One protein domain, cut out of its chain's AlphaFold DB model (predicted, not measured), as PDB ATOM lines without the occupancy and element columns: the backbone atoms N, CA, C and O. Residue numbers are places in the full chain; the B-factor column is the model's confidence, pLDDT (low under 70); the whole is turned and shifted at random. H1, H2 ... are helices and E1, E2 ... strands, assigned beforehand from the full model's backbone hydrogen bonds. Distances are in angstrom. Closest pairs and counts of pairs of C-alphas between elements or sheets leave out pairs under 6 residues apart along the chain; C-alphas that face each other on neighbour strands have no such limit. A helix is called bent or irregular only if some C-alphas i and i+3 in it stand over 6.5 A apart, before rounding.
ATOM      1  N   ALA A  43      14.158 -36.460 -21.505       95.62
ATOM      2  CA  ALA A  43      13.567 -36.036 -20.242       95.62
ATOM      3  C   ALA A  43      12.653 -37.115 -19.626       95.62
ATOM      4  O   ALA A  43      12.749 -37.371 -18.422       95.62
ATOM      5  N   ALA A  44      11.811 -37.783 -20.427       94.94
ATOM      6  CA  ALA A  44      10.965 -38.884 -19.956       94.94
ATOM      7  C   ALA A  44      11.806 -40.083 -19.485       94.94
ATOM      8  O   ALA A  44      11.587 -40.580 -18.379       94.94
ATOM      9  N   LEU A  45      12.836 -40.476 -20.251       96.75
ATOM     10  CA  LEU A  45      13.784 -41.522 -19.846       96.75
ATOM     11  C   LEU A  45      14.461 -41.176 -18.511       96.75
ATOM     12  O   LEU A  45      14.543 -42.014 -17.616       96.75
ATOM     13  N   THR A  46      14.910 -39.928 -18.357       97.56
ATOM     14  CA  THR A  46      15.576 -39.448 -17.137       97.56
ATOM     15  C   THR A  46      14.639 -39.526 -15.928       97.56
ATOM     16  O   THR A  46      15.020 -40.070 -14.888       97.56
ATOM     17  N   ARG A  47      13.388 -39.055 -16.057       96.69
ATOM     18  CA  ARG A  47      12.377 -39.153 -14.986       96.69
ATOM     19  C   ARG A  47      12.060 -40.602 -14.631       96.69
ATOM     20  O   ARG A  47      11.998 -40.934 -13.445       96.69
ATOM     21  N   ARG A  48      11.905 -41.470 -15.636       96.94
ATOM     22  CA  ARG A  48      11.657 -42.901 -15.428       96.94
ATOM     23  C   ARG A  48      12.818 -43.571 -14.704       96.94
ATOM     24  O   ARG A  48      12.584 -44.307 -13.749       96.94
ATOM     25  N   ALA A  49      14.055 -43.270 -15.089       97.56
ATOM     26  CA  ALA A  49      15.244 -43.794 -14.428       97.56
ATOM     27  C   ALA A  49      15.279 -43.394 -12.944       97.56
ATOM     28  O   ALA A  49      15.478 -44.252 -12.087       97.56
ATOM     29  N   VAL A  50      15.015 -42.120 -12.621       97.62
ATOM     30  CA  VAL A  50      14.913 -41.650 -11.225       97.62
ATOM     31  C   VAL A  50      13.835 -42.418 -10.456       97.62
ATOM     32  O   VAL A  50      14.088 -42.849  -9.331       97.62
ATOM     33  N   ALA A  51      12.653 -42.621 -11.047       97.44
ATOM     34  CA  ALA A  51      11.583 -43.398 -10.421       97.44
ATOM     35  C   ALA A  51      12.021 -44.847 -10.138       97.44
ATOM     36  O   ALA A  51      11.902 -45.307  -9.003       97.44
ATOM     37  N   MET A  52      12.639 -45.524 -11.110       97.62
ATOM     38  CA  MET A  52      13.162 -46.882 -10.922       97.62
ATOM     39  C   MET A  52      14.257 -46.950  -9.851       97.62
ATOM     40  O   MET A  52      14.294 -47.893  -9.062       97.62
ATOM     41  N   PHE A  53      15.152 -45.959  -9.778       97.00
ATOM     42  CA  PHE A  53      16.155 -45.907  -8.713       97.00
ATOM     43  C   PHE A  53      15.522 -45.735  -7.329       97.00
ATOM     44  O   PHE A  53      16.023 -46.324  -6.374       97.00
ATOM     45  N   ARG A  54      14.412 -44.995  -7.199       95.75
ATOM     46  CA  ARG A  54      13.676 -44.891  -5.924       95.75
ATOM     47  C   ARG A  54      13.072 -46.225  -5.487       95.75
ATOM     48  O   ARG A  54      12.981 -46.464  -4.291       95.75
ATOM     49  N   GLU A  55      12.690 -47.082  -6.426       95.88
ATOM     50  CA  GLU A  55      12.151 -48.413  -6.126       95.88
ATOM     51  C   GLU A  55      13.257 -49.430  -5.816       95.88
ATOM     52  O   GLU A  55      13.188 -50.163  -4.831       95.88
ATOM     53  N   VAL A  56      14.297 -49.480  -6.652       95.75
ATOM     54  CA  VAL A  56      15.331 -50.527  -6.608       95.75
ATOM     55  C   VAL A  56      16.459 -50.200  -5.628       95.75
ATOM     56  O   VAL A  56      17.061 -51.117  -5.062       95.75
ATOM     57  N   GLY A  57      16.770 -48.916  -5.444       93.50
ATOM     58  CA  GLY A  57      17.864 -48.402  -4.615       93.50
ATOM     59  C   GLY A  57      17.473 -47.147  -3.839       93.50
ATOM     60  O   GLY A  57      18.154 -46.125  -3.980       93.50
ATOM     61  N   PRO A  58      16.386 -47.184  -3.036       94.06
ATOM     62  CA  PRO A  58      15.882 -46.019  -2.321       94.06
ATOM     63  C   PRO A  58      16.941 -45.353  -1.454       94.06
ATOM     64  O   PRO A  58      16.854 -44.145  -1.279       94.06
ATOM     65  N   GLU A  59      17.927 -46.094  -0.939       90.69
ATOM     66  CA  GLU A  59      19.034 -45.632  -0.096       90.69
ATOM     67  C   GLU A  59      20.075 -44.773  -0.830       90.69
ATOM     68  O   GLU A  59      20.726 -43.947  -0.194       90.69
ATOM     69  N   LEU A  60      20.172 -44.860  -2.159       90.75
ATOM     70  CA  LEU A  60      21.133 -44.075  -2.943       90.75
ATOM     71  C   LEU A  60      20.704 -42.613  -3.124       90.75
ATOM     72  O   LEU A  60      21.550 -41.741  -3.302       90.75
ATOM     73  N   GLY A  61      19.392 -42.349  -3.065       91.69
ATOM     74  CA  GLY A  61      18.818 -41.016  -3.262       91.69
ATOM     75  C   GLY A  61      19.182 -40.461  -4.634       91.69
ATOM     76  O   GLY A  61      20.062 -39.628  -4.752       91.69
ATOM     77  N   MET A  62      18.559 -40.949  -5.701       95.69
ATOM     78  CA  MET A  62      18.911 -40.500  -7.051       95.69
ATOM     79  C   MET A  62      18.068 -39.298  -7.474       95.69
ATOM     80  O   MET A  62      16.842 -39.308  -7.334       95.69
ATOM     81  N   GLU A  63      18.724 -38.289  -8.043       96.62
ATOM     82  CA  GLU A  63      18.099 -37.113  -8.649       96.62
ATOM     83  C   GLU A  63      18.616 -36.888 -10.071       96.62
ATOM     84  O   GLU A  63      19.716 -37.314 -10.424       96.62
ATOM     85  N   ALA A  64      17.814 -36.205 -10.890       96.56
ATOM     86  CA  ALA A  64      18.277 -35.706 -12.177       96.56
ATOM     87  C   ALA A  64      19.225 -34.519 -11.942       96.56
ATOM     88  O   ALA A  64      18.861 -33.569 -11.254       96.56
ATOM     89  N   ASP A  65      20.429 -34.596 -12.501       94.12
ATOM     90  CA  ASP A  65      21.387 -33.485 -12.538       94.12
ATOM     91  C   ASP A  65      21.160 -32.644 -13.802       94.12
ATOM     92  O   ASP A  65      21.077 -31.420 -13.751       94.12
ATOM     93  N   SER A  66      20.960 -33.323 -14.933       93.69
ATOM     94  CA  SER A  66      20.549 -32.750 -16.216       93.69
ATOM     95  C   SER A  66      19.786 -33.799 -17.030       93.69
ATOM     96  O   SER A  66      19.577 -34.926 -16.574       93.69
ATOM     97  N   GLU A  67      19.386 -33.472 -18.263       95.00
ATOM     98  CA  GLU A  67      18.921 -34.509 -19.188       95.00
ATOM     99  C   GLU A  67      19.989 -35.601 -19.340       95.00
ATOM    100  O   GLU A  67      21.181 -35.310 -19.461       95.00
ATOM    101  N   LEU A  68      19.545 -36.861 -19.258       96.69
ATOM    102  CA  LEU A  68      20.361 -38.075 -19.355       96.69
ATOM    103  C   LEU A  68      21.486 -38.202 -18.321       96.69
ATOM    104  O   LEU A  68      22.288 -39.128 -18.413       96.69
ATOM    105  N   THR A  69      21.532 -37.346 -17.303       96.56
ATOM    106  CA  THR A  69      22.534 -37.429 -16.240       96.56
ATOM    107  C   THR A  69      21.853 -37.406 -14.887       96.56
ATOM    108  O   THR A  69      21.102 -36.490 -14.553       96.56
ATOM    109  N   LEU A  70      22.134 -38.426 -14.087       96.88
ATOM    110  CA  LEU A  70      21.667 -38.534 -12.714       96.88
ATOM    111  C   LEU A  70      22.835 -38.360 -11.748       96.88
ATOM    112  O   LEU A  70      23.982 -38.685 -12.066       96.88
ATOM    113  N   ARG A  71      22.521 -37.921 -10.534       95.19
ATOM    114  CA  ARG A  71      23.462 -37.878  -9.416       95.19
ATOM    115  C   ARG A  71      22.857 -38.555  -8.183       95.19
ATOM    116  O   ARG A  71      21.676 -38.337  -7.897       95.19
ATOM    117  N   PRO A  72      23.633 -39.355  -7.442       93.50
ATOM    118  CA  PRO A  72      23.282 -39.723  -6.079       93.50
ATOM    119  C   PRO A  72      23.300 -38.479  -5.182       93.50
ATOM    120  O   PRO A  72      24.111 -37.574  -5.372       93.50
ATOM    121  N   THR A  73      22.413 -38.428  -4.197       91.50
ATOM    122  CA  THR A  73      22.301 -37.335  -3.219       91.50
ATOM    123  C   THR A  73      22.629 -37.769  -1.807       91.50
ATOM    124  O   THR A  73      22.542 -36.962  -0.886       91.50
ATOM    125  N   ARG A  74      23.011 -39.038  -1.626       86.19
ATOM    126  CA  ARG A  74      23.472 -39.558  -0.345       86.19
ATOM    127  C   ARG A  74      24.928 -39.982  -0.413       86.19
ATOM    128  O   ARG A  74      25.376 -40.602  -1.385       86.19
ATOM    129  N   ALA A  75      25.649 -39.686   0.660       76.50
ATOM    130  CA  ALA A  75      26.976 -40.217   0.911       76.50
ATOM    131  C   ALA A  75      26.995 -41.760   0.796       76.50
ATOM    132  O   ALA A  75      26.006 -42.417   1.135       76.50
ATOM    133  N   PRO A  76      28.105 -42.357   0.329       77.94
ATOM    134  CA  PRO A  76      29.365 -41.715  -0.064       77.94
ATOM    135  C   PRO A  76      29.422 -41.328  -1.558       77.94
ATOM    136  O   PRO A  76      30.503 -41.192  -2.122       77.94
ATOM    137  N   HIS A  77      28.284 -41.198  -2.245       80.38
ATOM    138  CA  HIS A  77      28.240 -41.150  -3.714       80.38
ATOM    139  C   HIS A  77      27.894 -39.784  -4.315       80.38
ATOM    140  O   HIS A  77      27.654 -39.697  -5.517       80.38
ATOM    141  N   GLU A  78      27.857 -38.724  -3.512       81.31
ATOM    142  CA  GLU A  78      27.336 -37.403  -3.905       81.31
ATOM    143  C   GLU A  78      28.105 -36.758  -5.074       81.31
ATOM    144  O   GLU A  78      27.545 -35.979  -5.851       81.31
ATOM    145  N   SER A  79      29.382 -37.112  -5.233       78.06
ATOM    146  CA  SER A  79      30.241 -36.664  -6.334       78.06
ATOM    147  C   SER A  79      30.090 -37.489  -7.616       78.06
ATOM    148  O   SER A  79      30.587 -37.089  -8.667       78.06
ATOM    149  N   LEU A  80      29.407 -38.637  -7.567       85.75
ATOM    150  CA  LEU A  80      29.272 -39.517  -8.720       85.75
ATOM    151  C   LEU A  80      28.206 -39.005  -9.694       85.75
ATOM    152  O   LEU A  80      27.246 -38.317  -9.335       85.75
ATOM    153  N   ARG A  81      28.373 -39.388 -10.959       91.44
ATOM    154  CA  ARG A  81      27.416 -39.141 -12.038       91.44
ATOM    155  C   ARG A  81      27.091 -40.447 -12.746       91.44
ATOM    156  O   ARG A  81      27.976 -41.254 -13.023       91.44
ATOM    157  N   VAL A  82      25.808 -40.651 -13.022       94.44
ATOM    158  CA  VAL A  82      25.281 -41.804 -13.755       94.44
ATOM    159  C   VAL A  82      24.724 -41.290 -15.071       94.44
ATOM    160  O   VAL A  82      23.770 -40.518 -15.088       94.44
ATOM    161  N   ASN A  83      25.343 -41.709 -16.167       95.75
ATOM    162  CA  ASN A  83      25.023 -41.231 -17.501       95.75
ATOM    163  C   ASN A  83      24.136 -42.236 -18.259       95.75
ATOM    164  O   ASN A  83      24.426 -43.435 -18.300       95.75
ATOM    165  N   LEU A  84      23.063 -41.733 -18.867       97.25
ATOM    166  CA  LEU A  84      22.035 -42.500 -19.564       97.25
ATOM    167  C   LEU A  84      22.175 -42.453 -21.095       97.25
ATOM    168  O   LEU A  84      21.366 -43.087 -21.769       97.25
ATOM    169  N   ASP A  85      23.184 -41.785 -21.667       95.31
ATOM    170  CA  ASP A  85      23.334 -41.595 -23.123       95.31
ATOM    171  C   ASP A  85      23.358 -42.920 -23.889       95.31
ATOM    172  O   ASP A  85      22.739 -43.067 -24.947       95.31
ATOM    173  N   ARG A  86      24.035 -43.933 -23.333       94.38
ATOM    174  CA  ARG A  86      24.090 -45.272 -23.933       94.38
ATOM    175  C   ARG A  86      22.720 -45.949 -23.941       94.38
ATOM    176  O   ARG A  86      22.370 -46.599 -24.926       94.38
ATOM    177  N   ILE A  87      21.963 -45.817 -22.853       96.62
ATOM    178  CA  ILE A  87      20.618 -46.392 -22.748       96.62
ATOM    179  C   ILE A  87      19.663 -45.647 -23.670       96.62
ATOM    180  O   ILE A  87      18.945 -46.287 -24.428       96.62
ATOM    181  N   TRP A  88      19.741 -44.320 -23.707       96.25
ATOM    182  CA  TRP A  88      18.990 -43.488 -24.637       96.25
ATOM    183  C   TRP A  88      19.254 -43.864 -26.099       96.25
ATOM    184  O   TRP A  88      18.324 -44.099 -26.868       96.25
ATOM    185  N   SER A  89      20.522 -44.021 -26.480       94.56
ATOM    186  CA  SER A  89      20.917 -44.452 -27.827       94.56
ATOM    187  C   SER A  89      20.429 -45.863 -28.173       94.56
ATOM    188  O   SER A  89      20.213 -46.177 -29.342       94.56
ATOM    189  N   HIS A  90      20.277 -46.743 -27.181       94.88
ATOM    190  CA  HIS A  90      19.673 -48.059 -27.380       94.88
ATOM    191  C   HIS A  90      18.148 -47.966 -27.516       94.88
ATOM    192  O   HIS A  90      17.613 -48.512 -28.471       94.88
ATOM    193  N   CYS A  91      17.470 -47.205 -26.655       95.00
ATOM    194  CA  CYS A  91      16.025 -46.976 -26.719       95.00
ATOM    195  C   CYS A  91      15.572 -46.370 -28.054       95.00
ATOM    196  O   CYS A  91      14.535 -46.758 -28.579       95.00
ATOM    197  N   GLN A  92      16.364 -45.467 -28.641       94.31
ATOM    198  CA  GLN A  92      16.076 -44.915 -29.970       94.31
ATOM    199  C   GLN A  92      16.143 -45.966 -31.090       94.31
ATOM    200  O   GLN A  92      15.459 -45.826 -32.101       94.31
ATOM    201  N   ARG A  93      16.969 -47.009 -30.934       95.75
ATOM    202  CA  ARG A  93      17.115 -48.091 -31.924       95.75
ATOM    203  C   ARG A  93      16.129 -49.231 -31.697       95.75
ATOM    204  O   ARG A  93      15.686 -49.842 -32.662       95.75
ATOM    205  N   GLU A  94      15.813 -49.521 -30.440       95.25
ATOM    206  CA  GLU A  94      14.985 -50.652 -30.020       95.25
ATOM    207  C   GLU A  94      13.918 -50.183 -29.008       95.25
ATOM    208  O   GLU A  94      14.032 -50.470 -27.812       95.25
ATOM    209  N   PRO A  95      12.880 -49.446 -29.456       92.94
ATOM    210  CA  PRO A  95      11.889 -48.848 -28.557       92.94
ATOM    211  C   PRO A  95      11.166 -49.878 -27.684       92.94
ATOM    212  O   PRO A  95      10.997 -49.656 -26.486       92.94
ATOM    213  N   ASP A  96      10.828 -51.037 -28.256       93.88
ATOM    214  CA  ASP A  96      10.104 -52.114 -27.566       93.88
ATOM    215  C   ASP A  96      10.921 -52.754 -26.427       93.88
ATOM    216  O   ASP A  96      10.356 -53.312 -25.489       93.88
ATOM    217  N   ALA A  97      12.256 -52.658 -26.478       94.31
ATOM    218  CA  ALA A  97      13.160 -53.194 -25.457       94.31
ATOM    219  C   ALA A  97      13.594 -52.144 -24.415       94.31
ATOM    220  O   ALA A  97      14.273 -52.485 -23.442       94.31
ATOM    221  N   CYS A  98      13.212 -50.873 -24.593       95.25
ATOM    222  CA  CYS A  98      13.754 -49.754 -23.823       95.25
ATOM    223  C   CYS A  98      13.528 -49.892 -22.308       95.25
ATOM    224  O   CYS A  98      14.480 -49.776 -21.536       95.25
ATOM    225  N   GLU A  99      12.299 -50.196 -21.877       95.38
ATOM    226  CA  GLU A  99      11.950 -50.370 -20.455       95.38
ATOM    227  C   GLU A  99      12.773 -51.488 -19.795       95.38
ATOM    228  O   GLU A  99      13.378 -51.295 -18.738       95.38
ATOM    229  N   ALA A 100      12.877 -52.648 -20.452       96.06
ATOM    230  CA  ALA A 100      13.637 -53.782 -19.933       96.06
ATOM    231  C   ALA A 100      15.139 -53.465 -19.818       96.06
ATOM    232  O   ALA A 100      15.771 -53.792 -18.804       96.06
ATOM    233  N   SER A 101      15.701 -52.791 -20.825       95.56
ATOM    234  CA  SER A 101      17.101 -52.362 -20.848       95.56
ATOM    235  C   SER A 101      17.405 -51.299 -19.793       95.56
ATOM    236  O   SER A 101      18.414 -51.412 -19.090       95.56
ATOM    237  N   LEU A 102      16.521 -50.310 -19.615       97.12
ATOM    238  CA  LEU A 102      16.648 -49.311 -18.556       97.12
ATOM    239  C   LEU A 102      16.598 -49.972 -17.174       97.12
ATOM    240  O   LEU A 102      17.475 -49.727 -16.346       97.12
ATOM    241  N   ALA A 103      15.642 -50.873 -16.938       97.44
ATOM    242  CA  ALA A 103      15.528 -51.587 -15.670       97.44
ATOM    243  C   ALA A 103      16.768 -52.455 -15.376       97.44
ATOM    244  O   ALA A 103      17.234 -52.523 -14.235       97.44
ATOM    245  N   GLY A 104      17.331 -53.112 -16.397       96.88
ATOM    246  CA  GLY A 104      18.589 -53.855 -16.292       96.88
ATOM    247  C   GLY A 104      19.766 -52.964 -15.901       96.88
ATOM    248  O   GLY A 104      20.493 -53.283 -14.956       96.88
ATOM    249  N   TYR A 105      19.901 -51.823 -16.573       96.56
ATOM    250  CA  TYR A 105      20.924 -50.823 -16.281       96.56
ATOM    251  C   TYR A 105      20.803 -50.266 -14.857       96.56
ATOM    252  O   TYR A 105      21.785 -50.267 -14.117       96.56
ATOM    253  N   VAL A 106      19.597 -49.875 -14.429       97.38
ATOM    254  CA  VAL A 106      19.334 -49.377 -13.067       97.38
ATOM    255  C   VAL A 106      19.748 -50.411 -12.019       97.38
ATOM    256  O   VAL A 106      20.465 -50.076 -11.079       97.38
ATOM    257  N   ARG A 107      19.377 -51.690 -12.186       97.19
ATOM    258  CA  ARG A 107      19.799 -52.760 -11.262       97.19
ATOM    259  C   ARG A 107      21.317 -52.912 -11.200       97.19
ATOM    260  O   ARG A 107      21.859 -53.116 -10.113       97.19
ATOM    261  N   GLN A 108      21.994 -52.834 -12.345       93.81
ATOM    262  CA  GLN A 108      23.449 -52.936 -12.412       93.81
ATOM    263  C   GLN A 108      24.121 -51.767 -11.685       93.81
ATOM    264  O   GLN A 108      24.962 -52.001 -10.820       93.81
ATOM    265  N   VAL A 109      23.713 -50.530 -11.979       93.75
ATOM    266  CA  VAL A 109      24.257 -49.328 -11.333       93.75
ATOM    267  C   VAL A 109      23.997 -49.348  -9.830       93.75
ATOM    268  O   VAL A 109      24.924 -49.111  -9.057       93.75
ATOM    269  N   THR A 110      22.782 -49.698  -9.396       94.50
ATOM    270  CA  THR A 110      22.447 -49.806  -7.970       94.50
ATOM    271  C   THR A 110      23.351 -50.806  -7.256       94.50
ATOM    272  O   THR A 110      23.869 -50.500  -6.185       94.50
ATOM    273  N   ARG A 111      23.591 -51.984  -7.848       92.25
ATOM    274  CA  ARG A 111      24.520 -52.974  -7.283       92.25
ATOM    275  C   ARG A 111      25.927 -52.398  -7.155       92.25
ATOM    276  O   ARG A 111      26.493 -52.432  -6.073       92.25
ATOM    277  N   THR A 112      26.450 -51.798  -8.222       88.00
ATOM    278  CA  THR A 112      27.791 -51.202  -8.217       88.00
ATOM    279  C   THR A 112      27.943 -50.105  -7.160       88.00
ATOM    280  O   THR A 112      28.984 -50.023  -6.514       88.00
ATOM    281  N   LEU A 113      26.932 -49.254  -6.973       89.75
ATOM    282  CA  LEU A 113      26.971 -48.217  -5.941       89.75
ATOM    283  C   LEU A 113      26.911 -48.827  -4.534       89.75
ATOM    284  O   LEU A 113      27.745 -48.486  -3.703       89.75
ATOM    285  N   ARG A 114      26.036 -49.809  -4.286       89.38
ATOM    286  CA  ARG A 114      26.004 -50.542  -3.005       89.38
ATOM    287  C   ARG A 114      27.335 -51.200  -2.671       89.38
ATOM    288  O   ARG A 114      27.797 -51.067  -1.543       89.38
ATOM    289  N   ASP A 115      27.953 -51.867  -3.642       84.69
ATOM    290  CA  ASP A 115      29.247 -52.522  -3.448       84.69
ATOM    291  C   ASP A 115      30.312 -51.492  -3.041       84.69
ATOM    292  O   ASP A 115      31.058 -51.714  -2.088       84.69
ATOM    293  N   ARG A 116      30.317 -50.312  -3.677       81.50
ATOM    294  CA  ARG A 116      31.201 -49.200  -3.295       81.50
ATOM    295  C   ARG A 116      30.902 -48.650  -1.902       81.50
ATOM    296  O   ARG A 116      31.837 -48.398  -1.152       81.50
ATOM    297  N   ALA A 117      29.634 -48.455  -1.538       83.19
ATOM    298  CA  ALA A 117      29.267 -47.985  -0.198       83.19
ATOM    299  C   ALA A 117      29.688 -48.979   0.891       83.19
ATOM    300  O   ALA A 117      30.248 -48.584   1.917       83.19
ATOM    301  N   ALA A 118      29.452 -50.271   0.647       81.50
ATOM    302  CA  ALA A 118      29.866 -51.346   1.536       81.50
ATOM    303  C   ALA A 118      31.390 -51.361   1.705       81.50
ATOM    304  O   ALA A 118      31.870 -51.463   2.826       81.50
ATOM    305  N   GLN A 119      32.147 -51.179   0.621       73.50
ATOM    306  CA  GLN A 119      33.610 -51.097   0.661       73.50
ATOM    307  C   GLN A 119      34.120 -49.850   1.386       73.50
ATOM    308  O   GLN A 119      35.054 -49.950   2.174       73.50
ATOM    309  N   ALA A 120      33.506 -48.687   1.162       75.81
ATOM    310  CA  ALA A 120      33.877 -47.451   1.851       75.81
ATOM    311  C   ALA A 120      33.666 -47.546   3.373       75.81
ATOM    312  O   ALA A 120      34.377 -46.895   4.137       75.81
ATOM    313  N   SER A 121      32.703 -48.370   3.797       75.12
ATOM    314  CA  SER A 121      32.366 -48.601   5.206       75.12
ATOM    315  C   SER A 121      33.044 -49.838   5.803       75.12
ATOM    316  O   SER A 121      33.002 -50.029   7.019       75.12
ATOM    317  N   ALA A 122      33.629 -50.705   4.974       77.38
ATOM    318  CA  ALA A 122      34.309 -51.901   5.441       77.38
ATOM    319  C   ALA A 122      35.576 -51.507   6.217       77.38
ATOM    320  O   ALA A 122      36.258 -50.554   5.825       77.38
TER     321      ALA A 122
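AT A GLANCE: This is residues 43 to 122 of the 302 residues of an uncharacterized protein of Myxococcales bacterium (UniProt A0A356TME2). The long helix H3 makes the length; H1 crosses its middle, H2 folds back beside its first part, and the small strand hairpin E1 and E2 packs on H1. The 80 printed residues include three named helices and two antiparallel strands, in the order H1, E1, E2, H2, H3, mostly helix. The whole is compact, radius of gyration of the C-alphas 12.5 A, spanning 41 by 21 by 19 A.

HOW THE PARTS SIT: H1, residues 43 to 56, touches residues 102 to 110 alone of H3, residues 95 to 121, at a steep tilt of 50 degrees; the closest C-alphas, of Phe 53 and Val 106, are 6.4 A apart. E1, residues 62 to 66, and E2, residues 69 to 72, form a hairpin; N 63 and O 71 are within hydrogen-bond range at 3.0 A. H2, residues 85 to 93, touches residues 97 to 105 alone of H3, a helical hairpin at a shallow tilt of 17 degrees; the closest C-alphas, of Cys 91 and Cys 98, are 4.6 A apart. Every O i to N i+4 pair is within hydrogen-bond range in H1, 4 of 5 in H2, 21 of 23 in H3.

IN THESE COORDINATES: H1, 20.0 A long, begins at C-alpha 43, (13.567, -36.036, -20.242). H3, 39.5 A long and irregular, with C-alphas 96 and 99 7.6 A apart, ends at C-alpha 121, (32.366, -48.601, 5.206).

THE WHOLE: The printed part has no cut, the link from E2 to H2 is long, and no printed residue is under 70 in pLDDT.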